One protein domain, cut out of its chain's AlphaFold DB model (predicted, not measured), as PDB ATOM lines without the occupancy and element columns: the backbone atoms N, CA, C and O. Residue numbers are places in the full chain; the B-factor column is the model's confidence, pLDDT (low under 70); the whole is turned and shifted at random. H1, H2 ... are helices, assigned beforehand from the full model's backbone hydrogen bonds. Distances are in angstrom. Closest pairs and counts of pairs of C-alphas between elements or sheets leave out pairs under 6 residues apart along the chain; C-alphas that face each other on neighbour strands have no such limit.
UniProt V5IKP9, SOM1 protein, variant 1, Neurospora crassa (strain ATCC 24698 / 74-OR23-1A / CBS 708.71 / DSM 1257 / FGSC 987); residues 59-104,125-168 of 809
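Overview. This is residues 59 to 104 and 125 to 168 of the 809 residues of the protein "SOM1 protein, variant 1" of Neurospora crassa (strain ATCC 24698 / 74-OR23-1A / CBS 708.71 / DSM 1257 / FGSC 987) (UniProt V5IKP9). One long helix, H1, has a shorter helix, H2, folded back along its later part as a helical hairpin, while a third helix, H3, meets H1 near its middle with its first two residues and reaches away as an arm whose residues 161 to 165 stick out. Residues 95 to 104 and 125 to 148 belong to no named helix, and many of them lie on the side of the hairpin away from the arm's far end. The printed part has 90 residues with three named helices, in the order H1, H2, H3, and no named strand; the class is all helix. The whole is only just loose, close to compact, with a radius of gyration of the C-alphas of 14.9 A, and it is elongated, spanning 48 by 30 by 25 A.

Along the chain. H1, the longest helix, is residues 59 to 82 and measures 34.8 A from its first C-alpha at (-16.723, 22.810, 126.161) to its last at (-4.058, -5.791, 111.013). H2 is residues 85 to 94, 14.3 A from first to last C-alpha. H3 is residues 149 to 165, 24.2 A long from first to last C-alpha, and ends with C-alpha 165 at (-31.092, -3.237, 126.914).

Arrangement. H1 touches both other helices. H1 and H2 form a helical hairpin over a tight link of 2 residues. They run opposite ways at a shallow tilt of 22 degrees. H1 touches H2 with residues 76 to 80 alone, and their closest C-alphas, those of Tyr 76 and Ala 88, are 5.6 A apart. H3 touches H1 with residues 149 to 150 alone, and H1 meets that touch with residues 71 to 75 alone. The closest C-alphas of H1 and H3 are those of Tyr 74 and Leu 150, 6.9 A apart. H1 and H3 run opposite ways at a steep tilt of 60 degrees. H2 and H3 are apart. In H2 and H3 every O i to N i+4 pair is within hydrogen-bond range; in H1 18 of 20 are.

Size, cuts and confidence. The two C-alphas farthest apart in the domain are those of Asp 132 and Lys 167, at 48.3 A. Residues 59 to 64, which belong to H1, stand free, and so do residues 161 to 167, of which 161 to 165 belong to H3. Without them the body has 77 residues and spans 46 by 27 by 22 A. Residues 105 to 124 are cut out, and C-alphas 104 and 125 are 16.2 A apart across the cut, which falls in the link from H2 to H3. The mean pLDDT of the printed part is 70.2; it is under 70 in 34 residues, among them residues 59 to 67, 140 to 148 and 163 to 168.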
ATOM      1  N   PHE A  59     -17.521  23.712 125.319       43.53
ATOM      2  CA  PHE A  59     -16.723  22.810 126.161       43.53
ATOM      3  C   PHE A  59     -17.406  21.465 126.466       43.53
ATOM      4  O   PHE A  59     -16.719  20.507 126.808       43.53
ATOM      5  N   GLY A  60     -18.735  21.378 126.317       38.31
ATOM      6  CA  GLY A  60     -19.473  20.112 126.411       38.31
ATOM      7  C   GLY A  60     -19.324  19.240 125.160       38.31
ATOM      8  O   GLY A  60     -19.081  18.043 125.275       38.31
ATOM      9  N   ALA A  61     -19.400  19.848 123.970       37.16
ATOM     10  CA  ALA A  61     -19.252  19.147 122.693       37.16
ATOM     11  C   ALA A  61     -17.790  18.757 122.416       37.16
ATOM     12  O   ALA A  61     -17.485  17.579 122.252       37.16
ATOM     13  N   GLY A  62     -16.858  19.716 122.497       42.06
ATOM     14  CA  GLY A  62     -15.456  19.506 122.113       42.06
ATOM     15  C   GLY A  62     -14.704  18.444 122.930       42.06
ATOM     16  O   GLY A  62     -13.701  17.905 122.463       42.06
ATOM     17  N   ALA A  63     -15.184  18.098 124.128       46.44
ATOM     18  CA  ALA A  63     -14.672  16.966 124.902       46.44
ATOM     19  C   ALA A  63     -15.115  15.609 124.316       46.44
ATOM     20  O   ALA A  63     -14.326  14.664 124.280       46.44
ATOM     21  N   ILE A  64     -16.351  15.530 123.814       49.12
ATOM     22  CA  ILE A  64     -16.909  14.354 123.135       49.12
ATOM     23  C   ILE A  64     -16.286  14.222 121.740       49.12
ATOM     24  O   ILE A  64     -15.811  13.142 121.405       49.12
ATOM     25  N   ASP A  65     -16.157  15.312 120.977       54.34
ATOM     26  CA  ASP A  65     -15.440  15.329 119.689       54.34
ATOM     27  C   ASP A  65     -13.945  14.992 119.857       54.34
ATOM     28  O   ASP A  65     -13.341  14.282 119.047       54.34
ATOM     29  N   GLY A  66     -13.332  15.443 120.956       63.56
ATOM     30  CA  GLY A  66     -11.969  15.079 121.344       63.56
ATOM     31  C   GLY A  66     -11.811  13.579 121.613       63.56
ATOM     32  O   GLY A  66     -10.854  12.972 121.128       63.56
ATOM     33  N   GLY A  67     -12.768  12.976 122.328       69.19
ATOM     34  CA  GLY A  67     -12.830  11.532 122.570       69.19
ATOM     35  C   GLY A  67     -13.136  10.723 121.306       69.19
ATOM     36  O   GLY A  67     -12.481   9.714 121.057       69.19
ATOM     37  N   ARG A  68     -14.064  11.198 120.469       75.25
ATOM     38  CA  ARG A  68     -14.442  10.590 119.187       75.25
ATOM     39  C   ARG A  68     -13.273  10.582 118.205       75.25
ATOM     40  O   ARG A  68     -12.892   9.521 117.730       75.25
ATOM     41  N   SER A  69     -12.647  11.730 117.958       77.44
ATOM     42  CA  SER A  69     -11.480  11.828 117.065       77.44
ATOM     43  C   SER A  69     -10.281  11.009 117.563       77.44
ATOM     44  O   SER A  69      -9.506  10.490 116.760       77.44
ATOM     45  N   LEU A  70     -10.118  10.850 118.883       81.75
ATOM     46  CA  LEU A  70      -9.122   9.948 119.469       81.75
ATOM     47  C   LEU A  70      -9.479   8.469 119.234       81.75
ATOM     48  O   LEU A  70      -8.619   7.711 118.797       81.75
ATOM     49  N   LEU A  71     -10.733   8.069 119.462       82.38
ATOM     50  CA  LEU A  71     -11.229   6.721 119.167       82.38
ATOM     51  C   LEU A  71     -11.047   6.367 117.687       82.38
ATOM     52  O   LEU A  71     -10.473   5.329 117.378       82.38
ATOM     53  N   GLU A  72     -11.471   7.243 116.776       83.62
ATOM     54  CA  GLU A  72     -11.312   7.057 115.330       83.62
ATOM     55  C   GLU A  72      -9.830   6.924 114.935       83.62
ATOM     56  O   GLU A  72      -9.488   6.089 114.100       83.62
ATOM     57  N   THR A  73      -8.929   7.648 115.613       86.12
ATOM     58  CA  THR A  73      -7.470   7.505 115.443       86.12
ATOM     59  C   THR A  73      -6.950   6.137 115.910       86.12
ATOM     60  O   THR A  73      -6.137   5.529 115.216       86.12
ATOM     61  N   TYR A  74      -7.432   5.613 117.041       84.06
ATOM     62  CA  TYR A  74      -7.070   4.265 117.500       84.06
ATOM     63  C   TYR A  74      -7.645   3.157 116.599       84.06
ATOM     64  O   TYR A  74      -6.978   2.154 116.364       84.06
ATOM     65  N   ILE A  75      -8.862   3.322 116.071       85.00
ATOM     66  CA  ILE A  75      -9.473   2.366 115.131       85.00
ATOM     67  C   ILE A  75      -8.674   2.329 113.813       85.00
ATOM     68  O   ILE A  75      -8.372   1.252 113.301       85.00
ATOM     69  N   TYR A  76      -8.261   3.493 113.305       85.44
ATOM     70  CA  TYR A  76      -7.389   3.617 112.135       85.44
ATOM     71  C   TYR A  76      -6.017   2.938 112.347       85.44
ATOM     72  O   TYR A  76      -5.575   2.155 111.504       85.44
ATOM     73  N   ASP A  77      -5.385   3.150 113.508       85.00
ATOM     74  CA  ASP A  77      -4.162   2.446 113.926       85.00
ATOM     75  C   ASP A  77      -4.339   0.918 113.955       85.00
ATOM     76  O   ASP A  77      -3.492   0.181 113.450       85.00
ATOM     77  N   TYR A  78      -5.467   0.427 114.477       83.94
ATOM     78  CA  TYR A  78      -5.788  -1.000 114.472       83.94
ATOM     79  C   TYR A  78      -5.903  -1.563 113.049       83.94
ATOM     80  O   TYR A  78      -5.310  -2.607 112.769       83.94
ATOM     81  N   PHE A  79      -6.588  -0.878 112.128       84.81
ATOM     82  CA  PHE A  79      -6.674  -1.331 110.735       84.81
ATOM     83  C   PHE A  79      -5.307  -1.353 110.039       84.81
ATOM     84  O   PHE A  79      -5.011  -2.318 109.333       84.81
ATOM     85  N   ILE A  80      -4.428  -0.377 110.301       83.38
ATOM     86  CA  ILE A  80      -3.031  -0.418 109.836       83.38
ATOM     87  C   ILE A  80      -2.289  -1.625 110.432       83.38
ATOM     88  O   ILE A  80      -1.622  -2.353 109.694       83.38
ATOM     89  N   ARG A  81      -2.430  -1.889 111.741       77.31
ATOM     90  CA  ARG A  81      -1.774  -3.020 112.426       77.31
ATOM     91  C   ARG A  81      -2.233  -4.393 111.933       77.31
ATOM     92  O   ARG A  81      -1.422  -5.313 111.914       77.31
ATOM     93  N   GLN A  82      -3.501  -4.539 111.546       79.12
ATOM     94  CA  GLN A  82      -4.058  -5.791 111.013       79.12
ATOM     95  C   GLN A  82      -3.879  -5.957 109.493       79.12
ATOM     96  O   GLN A  82      -4.258  -6.988 108.943       79.12
ATOM     97  N   GLY A  83      -3.322  -4.963 108.793       80.75
ATOM     98  CA  GLY A  83      -3.175  -5.001 107.335       80.75
ATOM     99  C   GLY A  83      -4.456  -4.704 106.545       80.75
ATOM    100  O   GLY A  83      -4.520  -4.971 105.349       80.75
ATOM    101  N   MET A  84      -5.483  -4.146 107.191       82.31
ATOM    102  CA  MET A  84      -6.785  -3.817 106.593       82.31
ATOM    103  C   MET A  84      -6.742  -2.459 105.873       82.31
ATOM    104  O   MET A  84      -7.504  -1.538 106.176       82.31
ATOM    105  N   TYR A  85      -5.809  -2.315 104.933       85.19
ATOM    106  CA  TYR A  85      -5.433  -1.018 104.369       85.19
ATOM    107  C   TYR A  85      -6.552  -0.323 103.587       85.19
ATOM    108  O   TYR A  85      -6.697   0.890 103.699       85.19
ATOM    109  N   ASP A  86      -7.402  -1.057 102.870       84.31
ATOM    110  CA  ASP A  86      -8.498  -0.442 102.106       84.31
ATOM    111  C   ASP A  86      -9.642   0.053 103.010       84.31
ATOM    112  O   ASP A  86     -10.296   1.053 102.707       84.31
ATOM    113  N   VAL A  87      -9.809  -0.559 104.189       84.44
ATOM    114  CA  VAL A  87     -10.688  -0.034 105.247       84.44
ATOM    115  C   VAL A  87     -10.065   1.212 105.876       84.44
ATOM    116  O   VAL A  87     -10.756   2.214 106.030       84.44
ATOM    117  N   ALA A  88      -8.757   1.208 106.162       83.56
ATOM    118  CA  ALA A  88      -8.048   2.385 106.674       83.56
ATOM    119  C   ALA A  88      -8.097   3.579 105.695       83.56
ATOM    120  O   ALA A  88      -8.330   4.706 106.128       83.56
ATOM    121  N   ARG A  89      -7.965   3.335 104.381       86.00
ATOM    122  CA  ARG A  89      -8.158   4.335 103.312       86.00
ATOM    123  C   ARG A  89      -9.562   4.920 103.328       86.00
ATOM    124  O   ARG A  89      -9.719   6.131 103.430       86.00
ATOM    125  N   THR A  90     -10.573   4.054 103.254       85.38
ATOM    126  CA  THR A  90     -11.985   4.462 103.234       85.38
ATOM    127  C   THR A  90     -12.339   5.242 104.501       85.38
ATOM    128  O   THR A  90     -13.028   6.258 104.436       85.38
ATOM    129  N   MET A  91     -11.810   4.826 105.652       83.19
ATOM    130  CA  MET A  91     -11.993   5.530 106.917       83.19
ATOM    131  C   MET A  91     -11.310   6.907 106.911       83.19
ATOM    132  O   MET A  91     -11.936   7.886 107.297       83.19
ATOM    133  N   LEU A  92     -10.071   7.027 106.421       83.38
ATOM    134  CA  LEU A  92      -9.363   8.313 106.336       83.38
ATOM    135  C   LEU A  92     -10.029   9.299 105.357       83.38
ATOM    136  O   LEU A  92     -10.001  10.504 105.595       83.38
ATOM    137  N   GLN A  93     -10.648   8.794 104.286       82.12
ATOM    138  CA  GLN A  93     -11.405   9.599 103.320       82.12
ATOM    139  C   GLN A  93     -12.712  10.154 103.910       82.12
ATOM    140  O   GLN A  93     -13.046  11.310 103.660       82.12
ATOM    141  N   ASN A  94     -13.436   9.357 104.703       81.50
ATOM    142  CA  ASN A  94     -14.727   9.754 105.282       81.50
ATOM    143  C   ASN A  94     -14.600  10.485 106.634       81.50
ATOM    144  O   ASN A  94     -15.458  11.297 106.981       81.50
ATOM    145  N   ASN A  95     -13.527  10.242 107.395       79.62
ATOM    146  CA  ASN A  95     -13.324  10.776 108.743       79.62
ATOM    147  C   ASN A  95     -12.073  11.681 108.815       79.62
ATOM    148  O   ASN A  95     -11.046  11.287 109.378       79.62
ATOM    149  N   PRO A  96     -12.142  12.943 108.342       73.69
ATOM    150  CA  PRO A  96     -11.008  13.878 108.361       73.69
ATOM    151  C   PRO A  96     -10.560  14.311 109.773       73.69
ATOM    152  O   PRO A  96      -9.591  15.055 109.915       73.69
ATOM    153  N   GLN A  97     -11.251  13.861 110.828       75.44
ATOM    154  CA  GLN A  97     -10.869  14.080 112.227       75.44
ATOM    155  C   GLN A  97      -9.800  13.094 112.740       75.44
ATOM    156  O   GLN A  97      -9.260  13.299 113.831       75.44
ATOM    157  N   ILE A  98      -9.472  12.046 111.971       81.81
ATOM    158  CA  ILE A  98      -8.405  11.090 112.294       81.81
ATOM    159  C   ILE A  98      -7.050  11.809 112.323       81.81
ATOM    160  O   ILE A  98      -6.663  12.533 111.401       81.81
ATOM    161  N   LYS A  99      -6.298  11.602 113.404       79.94
ATOM    162  CA  LYS A  99      -5.004  12.250 113.629       79.94
ATOM    163  C   LYS A  99      -3.914  11.336 113.079       79.94
ATOM    164  O   LYS A  99      -3.659  10.269 113.625       79.94
ATOM    165  N   THR A 100      -3.277  11.750 111.988       80.81
ATOM    166  CA  THR A 100      -2.190  11.005 111.334       80.81
ATOM    167  C   THR A 100      -0.875  11.780 111.349       80.81
ATOM    168  O   THR A 100      -0.862  13.012 111.223       80.81
ATOM    169  N   ASP A 101       0.228  11.048 111.495       72.38
ATOM    170  CA  ASP A 101       1.597  11.561 111.526       72.38
ATOM    171  C   ASP A 101       2.081  11.843 110.100       72.38
ATOM    172  O   ASP A 101       2.796  11.068 109.462       72.38
ATOM    173  N   LYS A 102       1.668  13.007 109.589       60.81
ATOM    174  CA  LYS A 102       1.951  13.501 108.226       60.81
ATOM    175  C   LYS A 102       3.445  13.721 107.923       60.81
ATOM    176  O   LYS A 102       3.794  14.042 106.793       60.81
ATOM    177  N   SER A 103       4.324  13.547 108.908       50.81
ATOM    178  CA  SER A 103       5.785  13.525 108.755       50.81
ATOM    179  C   SER A 103       6.336  12.195 108.224       50.81
ATOM    180  O   SER A 103       7.508  12.146 107.869       50.81
ATOM    181  N   ALA A 104       5.524  11.133 108.169       54.25
ATOM    182  CA  ALA A 104       5.939   9.784 107.768       54.25
ATOM    183  C   ALA A 104       5.258   9.291 106.472       54.25
ATOM    184  O   ALA A 104       5.069   8.089 106.276       54.25
ATOM    185  N   ASN A 125       9.063  -5.001 112.009       41.84
ATOM    186  CA  ASN A 125       8.384  -5.852 111.008       41.84
ATOM    187  C   ASN A 125       7.011  -5.292 110.562       41.84
ATOM    188  O   ASN A 125       6.404  -5.815 109.627       41.84
ATOM    189  N   LEU A 126       6.511  -4.253 111.243       52.84
ATOM    190  CA  LEU A 126       5.227  -3.616 110.952       52.84
ATOM    191  C   LEU A 126       5.337  -2.558 109.840       52.84
ATOM    192  O   LEU A 126       4.512  -2.546 108.926       52.84
ATOM    193  N   ASP A 127       6.380  -1.722 109.872       53.56
ATOM    194  CA  ASP A 127       6.595  -0.674 108.861       53.56
ATOM    195  C   ASP A 127       6.962  -1.254 107.486       53.56
ATOM    196  O   ASP A 127       6.618  -0.669 106.467       53.56
ATOM    197  N   GLN A 128       7.518  -2.472 107.429       55.22
ATOM    198  CA  GLN A 128       7.769  -3.203 106.175       55.22
ATOM    199  C   GLN A 128       6.504  -3.703 105.440       55.22
ATOM    200  O   GLN A 128       6.630  -4.388 104.424       55.22
ATOM    201  N   LYS A 129       5.290  -3.422 105.940       57.38
ATOM    202  CA  LYS A 129       4.022  -3.843 105.306       57.38
ATOM    203  C   LYS A 129       2.989  -2.735 105.109       57.38
ATOM    204  O   LYS A 129       2.081  -2.933 104.304       57.38
ATOM    205  N   ARG A 130       3.097  -1.595 105.804       68.06
ATOM    206  CA  ARG A 130       2.188  -0.457 105.587       68.06
ATOM    207  C   ARG A 130       2.382   0.054 104.149       68.06
ATOM    208  O   ARG A 130       3.520   0.344 103.787       68.06
ATOM    209  N   PRO A 131       1.327   0.162 103.322       73.88
ATOM    210  CA  PRO A 131       1.464   0.727 101.992       73.88
ATOM    211  C   PRO A 131       1.768   2.217 102.108       73.88
ATOM    212  O   PRO A 131       1.175   2.918 102.927       73.88
ATOM    213  N   ASP A 132       2.656   2.681 101.236       65.69
ATOM    214  CA  ASP A 132       3.157   4.053 101.124       65.69
ATOM    215  C   ASP A 132       2.073   5.151 101.232       65.69
ATOM    216  O   ASP A 132       2.262   6.193 101.855       65.69
ATOM    217  N   ASP A 133       0.902   4.884 100.666       74.44
ATOM    218  CA  ASP A 133      -0.283   5.749 100.634       74.44
ATOM    219  C   ASP A 133      -0.925   6.025 102.020       74.44
ATOM    220  O   ASP A 133      -1.704   6.965 102.168       74.44
ATOM    221  N   LEU A 134      -0.602   5.240 103.059       80.00
ATOM    222  CA  LEU A 134      -1.169   5.394 104.405       80.00
ATOM    223  C   LEU A 134      -0.154   5.971 105.413       80.00
ATOM    224  O   LEU A 134       0.800   5.280 105.787       80.00
ATOM    225  N   PRO A 135      -0.374   7.191 105.949       80.81
ATOM    226  CA  PRO A 135       0.430   7.712 107.051       80.81
ATOM    227  C   PRO A 135       0.118   6.972 108.368       80.81
ATOM    228  O   PRO A 135      -1.030   6.558 108.580       80.81
ATOM    229  N   PRO A 136       1.091   6.831 109.289       77.94
ATOM    230  CA  PRO A 136       0.853   6.255 110.611       77.94
ATOM    231  C   PRO A 136      -0.087   7.118 111.473       77.94
ATOM    232  O   PRO A 136      -0.352   8.288 111.184       77.94
ATOM    233  N   ALA A 137      -0.636   6.518 112.530       81.31
ATOM    234  CA  ALA A 137      -1.602   7.151 113.422       81.31
ATOM    235  C   ALA A 137      -0.912   7.942 114.546       81.31
ATOM    236  O   ALA A 137      -0.127   7.378 115.308       81.31
ATOM    237  N   ALA A 138      -1.280   9.216 114.702       77.38
ATOM    238  CA  ALA A 138      -0.719  10.143 115.684       77.38
ATOM    239  C   ALA A 138      -1.299   9.904 117.090       77.38
ATOM    240  O   ALA A 138      -2.058  10.714 117.635       77.38
ATOM    241  N   ILE A 139      -0.967   8.750 117.671       74.94
ATOM    242  CA  ILE A 139      -1.378   8.356 119.021       74.94
ATOM    243  C   ILE A 139      -0.418   8.978 120.050       74.94
ATOM    244  O   ILE A 139       0.796   8.787 119.949       74.94
ATOM    245  N   PRO A 140      -0.917   9.691 121.081       69.81
ATOM    246  CA  PRO A 140      -0.061  10.232 122.130       69.81
ATOM    247  C   PRO A 140       0.663   9.104 122.886       69.81
ATOM    248  O   PRO A 140       0.034   8.169 123.369       69.81
ATOM    249  N   ASN A 141       1.993   9.226 122.968       52.91
ATOM    250  CA  ASN A 141       2.970   8.226 123.422       52.91
ATOM    251  C   ASN A 141       2.494   7.140 124.413       52.91
ATOM    252  O   ASN A 141       2.000   7.442 125.500       52.91
ATOM    253  N   SER A 142       2.919   5.897 124.131       46.47
ATOM    254  CA  SER A 142       2.801   4.669 124.957       46.47
ATOM    255  C   SER A 142       1.598   3.749 124.679       46.47
ATOM    256  O   SER A 142       0.939   3.282 125.606       46.47
ATOM    257  N   SER A 143       1.379   3.379 123.411       45.59
ATOM    258  CA  SER A 143       0.536   2.216 123.042       45.59
ATOM    259  C   SER A 143       1.278   1.123 122.257       45.59
ATOM    260  O   SER A 143       0.678   0.135 121.847       45.59
ATOM    261  N   THR A 144       2.605   1.218 122.128       49.91
ATOM    262  CA  THR A 144       3.476   0.182 121.532       49.91
ATOM    263  C   THR A 144       3.667  -1.059 122.419       49.91
ATOM    264  O   THR A 144       4.438  -1.953 122.074       49.91
ATOM    265  N   SER A 145       2.995  -1.127 123.574       45.59
ATOM    266  CA  SER A 145       3.061  -2.253 124.510       45.59
ATOM    267  C   SER A 145       1.737  -2.471 125.253       45.59
ATOM    268  O   SER A 145       1.444  -1.778 126.224       45.59
ATOM    269  N   ASN A 146       0.988  -3.490 124.824       49.62
ATOM    270  CA  ASN A 146       0.023  -4.274 125.611       49.62
ATOM    271  C   ASN A 146      -1.105  -3.550 126.377       49.62
ATOM    272  O   ASN A 146      -1.737  -4.193 127.211       49.62
ATOM    273  N   ASN A 147      -1.407  -2.278 126.096       50.97
ATOM    274  CA  ASN A 147      -2.528  -1.564 126.717       50.97
ATOM    275  C   ASN A 147      -3.604  -1.244 125.657       50.97
ATOM    276  O   ASN A 147      -3.518  -0.213 124.982       50.97
ATOM    277  N   PRO A 148      -4.570  -2.153 125.418       66.06
ATOM    278  CA  PRO A 148      -5.515  -2.044 124.314       66.06
ATOM    279  C   PRO A 148      -6.659  -1.078 124.651       66.06
ATOM    280  O   PRO A 148      -7.758  -1.509 124.986       66.06
ATOM    281  N   PHE A 149      -6.433   0.230 124.475       72.00
ATOM    282  CA  PHE A 149      -7.469   1.266 124.635       72.00
ATOM    283  C   PHE A 149      -8.784   0.909 123.916       72.00
ATOM    284  O   PHE A 149      -9.861   1.127 124.460       72.00
ATOM    285  N   LEU A 150      -8.708   0.306 122.721       75.38
ATOM    286  CA  LEU A 150      -9.887  -0.164 121.987       75.38
ATOM    287  C   LEU A 150     -10.648  -1.294 122.686       75.38
ATOM    288  O   LEU A 150     -11.864  -1.335 122.567       75.38
ATOM    289  N   LEU A 151      -9.972  -2.205 123.393       74.44
ATOM    290  CA  LEU A 151     -10.624  -3.292 124.131       74.44
ATOM    291  C   LEU A 151     -11.281  -2.761 125.407       74.44
ATOM    292  O   LEU A 151     -12.409  -3.151 125.705       74.44
ATOM    293  N   ASP A 152     -10.611  -1.854 126.121       74.38
ATOM    294  CA  ASP A 152     -11.177  -1.184 127.298       74.38
ATOM    295  C   ASP A 152     -12.398  -0.349 126.895       74.38
ATOM    296  O   ASP A 152     -13.467  -0.472 127.494       74.38
ATOM    297  N   TRP A 153     -12.280   0.438 125.820       81.31
ATOM    298  CA  TRP A 153     -13.386   1.199 125.244       81.31
ATOM    299  C   TRP A 153     -14.528   0.293 124.765       81.31
ATOM    300  O   TRP A 153     -15.683   0.568 125.076       81.31
ATOM    301  N   PHE A 154     -14.232  -0.805 124.062       80.00
ATOM    302  CA  PHE A 154     -15.238  -1.743 123.550       80.00
ATOM    303  C   PHE A 154     -15.960  -2.486 124.681       80.00
ATOM    304  O   PHE A 154     -17.174  -2.656 124.616       80.00
ATOM    305  N   SER A 155     -15.243  -2.868 125.740       76.94
ATOM    306  CA  SER A 155     -15.828  -3.475 126.942       76.94
ATOM    307  C   SER A 155     -16.735  -2.485 127.676       76.94
ATOM    308  O   SER A 155     -17.879  -2.816 127.971       76.94
ATOM    309  N   LEU A 156     -16.277  -1.244 127.888       80.31
ATOM    310  CA  LEU A 156     -17.086  -0.180 128.494       80.31
ATOM    311  C   LEU A 156     -18.314   0.176 127.639       80.31
ATOM    312  O   LEU A 156     -19.402   0.367 128.178       80.31
ATOM    313  N   PHE A 157     -18.163   0.230 126.313       81.75
ATOM    314  CA  PHE A 157     -19.266   0.421 125.371       81.75
ATOM    315  C   PHE A 157     -20.300  -0.704 125.491       81.75
ATOM    316  O   PHE A 157     -21.487  -0.417 125.631       81.75
ATOM    317  N   TRP A 158     -19.870  -1.970 125.492       80.44
ATOM    318  CA  TRP A 158     -20.779  -3.109 125.612       80.44
ATOM    319  C   TRP A 158     -21.454  -3.197 126.979       80.44
ATOM    320  O   TRP A 158     -22.646  -3.493 127.023       80.44
ATOM    321  N   ASP A 159     -20.758  -2.893 128.075       77.00
ATOM    322  CA  ASP A 159     -21.371  -2.811 129.405       77.00
ATOM    323  C   ASP A 159     -22.442  -1.710 129.454       77.00
ATOM    324  O   ASP A 159     -23.553  -1.954 129.928       77.00
ATOM    325  N   MET A 160     -22.165  -0.524 128.899       77.38
ATOM    326  CA  MET A 160     -23.145   0.568 128.836       77.38
ATOM    327  C   MET A 160     -24.336   0.228 127.925       77.38
ATOM    328  O   MET A 160     -25.484   0.362 128.350       77.38
ATOM    329  N   PHE A 161     -24.097  -0.286 126.717       79.81
ATOM    330  CA  PHE A 161     -25.137  -0.688 125.760       79.81
ATOM    331  C   PHE A 161     -26.025  -1.821 126.306       79.81
ATOM    332  O   PHE A 161     -27.254  -1.773 126.209       79.81
ATOM    333  N   ASN A 162     -25.425  -2.812 126.972       78.44
ATOM    334  CA  ASN A 162     -26.170  -3.869 127.655       78.44
ATOM    335  C   ASN A 162     -26.894  -3.355 128.911       78.44
ATOM    336  O   ASN A 162     -27.951  -3.889 129.233       78.44
ATOM    337  N   SER A 163     -26.398  -2.311 129.590       62.03
ATOM    338  CA  SER A 163     -27.093  -1.669 130.724       62.03
ATOM    339  C   SER A 163     -28.318  -0.830 130.333       62.03
ATOM    340  O   SER A 163     -29.104  -0.470 131.209       62.03
ATOM    341  N   GLN A 164     -28.492  -0.545 129.036       61.44
ATOM    342  CA  GLN A 164     -29.712   0.040 128.467       61.44
ATOM    343  C   GLN A 164     -30.713  -1.046 128.039       61.44
ATOM    344  O   GLN A 164     -31.907  -0.925 128.297       61.44
ATOM    345  N   LYS A 165     -30.237  -2.132 127.407       62.56
ATOM    346  CA  LYS A 165     -31.092  -3.237 126.914       62.56
ATOM    347  C   LYS A 165     -31.481  -4.267 127.978       62.56
ATOM    348  O   LYS A 165     -32.454  -4.997 127.812       62.56
ATOM    349  N   SER A 166     -30.733  -4.326 129.071       51.31
ATOM    350  CA  SER A 166     -31.040  -5.071 130.288       51.31
ATOM    351  C   SER A 166     -30.971  -4.109 131.465       51.31
ATOM    352  O   SER A 166     -30.185  -3.166 131.440       51.31
ATOM    353  N   LYS A 167     -31.743  -4.356 132.529       54.66
ATOM    354  CA  LYS A 167     -31.624  -3.592 133.781       54.66
ATOM    355  C   LYS A 167     -30.216  -3.813 134.336       54.66
ATOM    356  O   LYS A 167     -29.939  -4.875 134.894       54.66
ATOM    357  N   GLY A 168     -29.336  -2.834 134.107       55.28
ATOM    358  CA  GLY A 168     -27.889  -2.995 134.243       55.28
ATOM    359  C   GLY A 168     -27.460  -3.569 135.596       55.28
ATOM    360  O   GLY A 168     -28.101  -3.266 136.613       55.28
TER     361      GLY A 168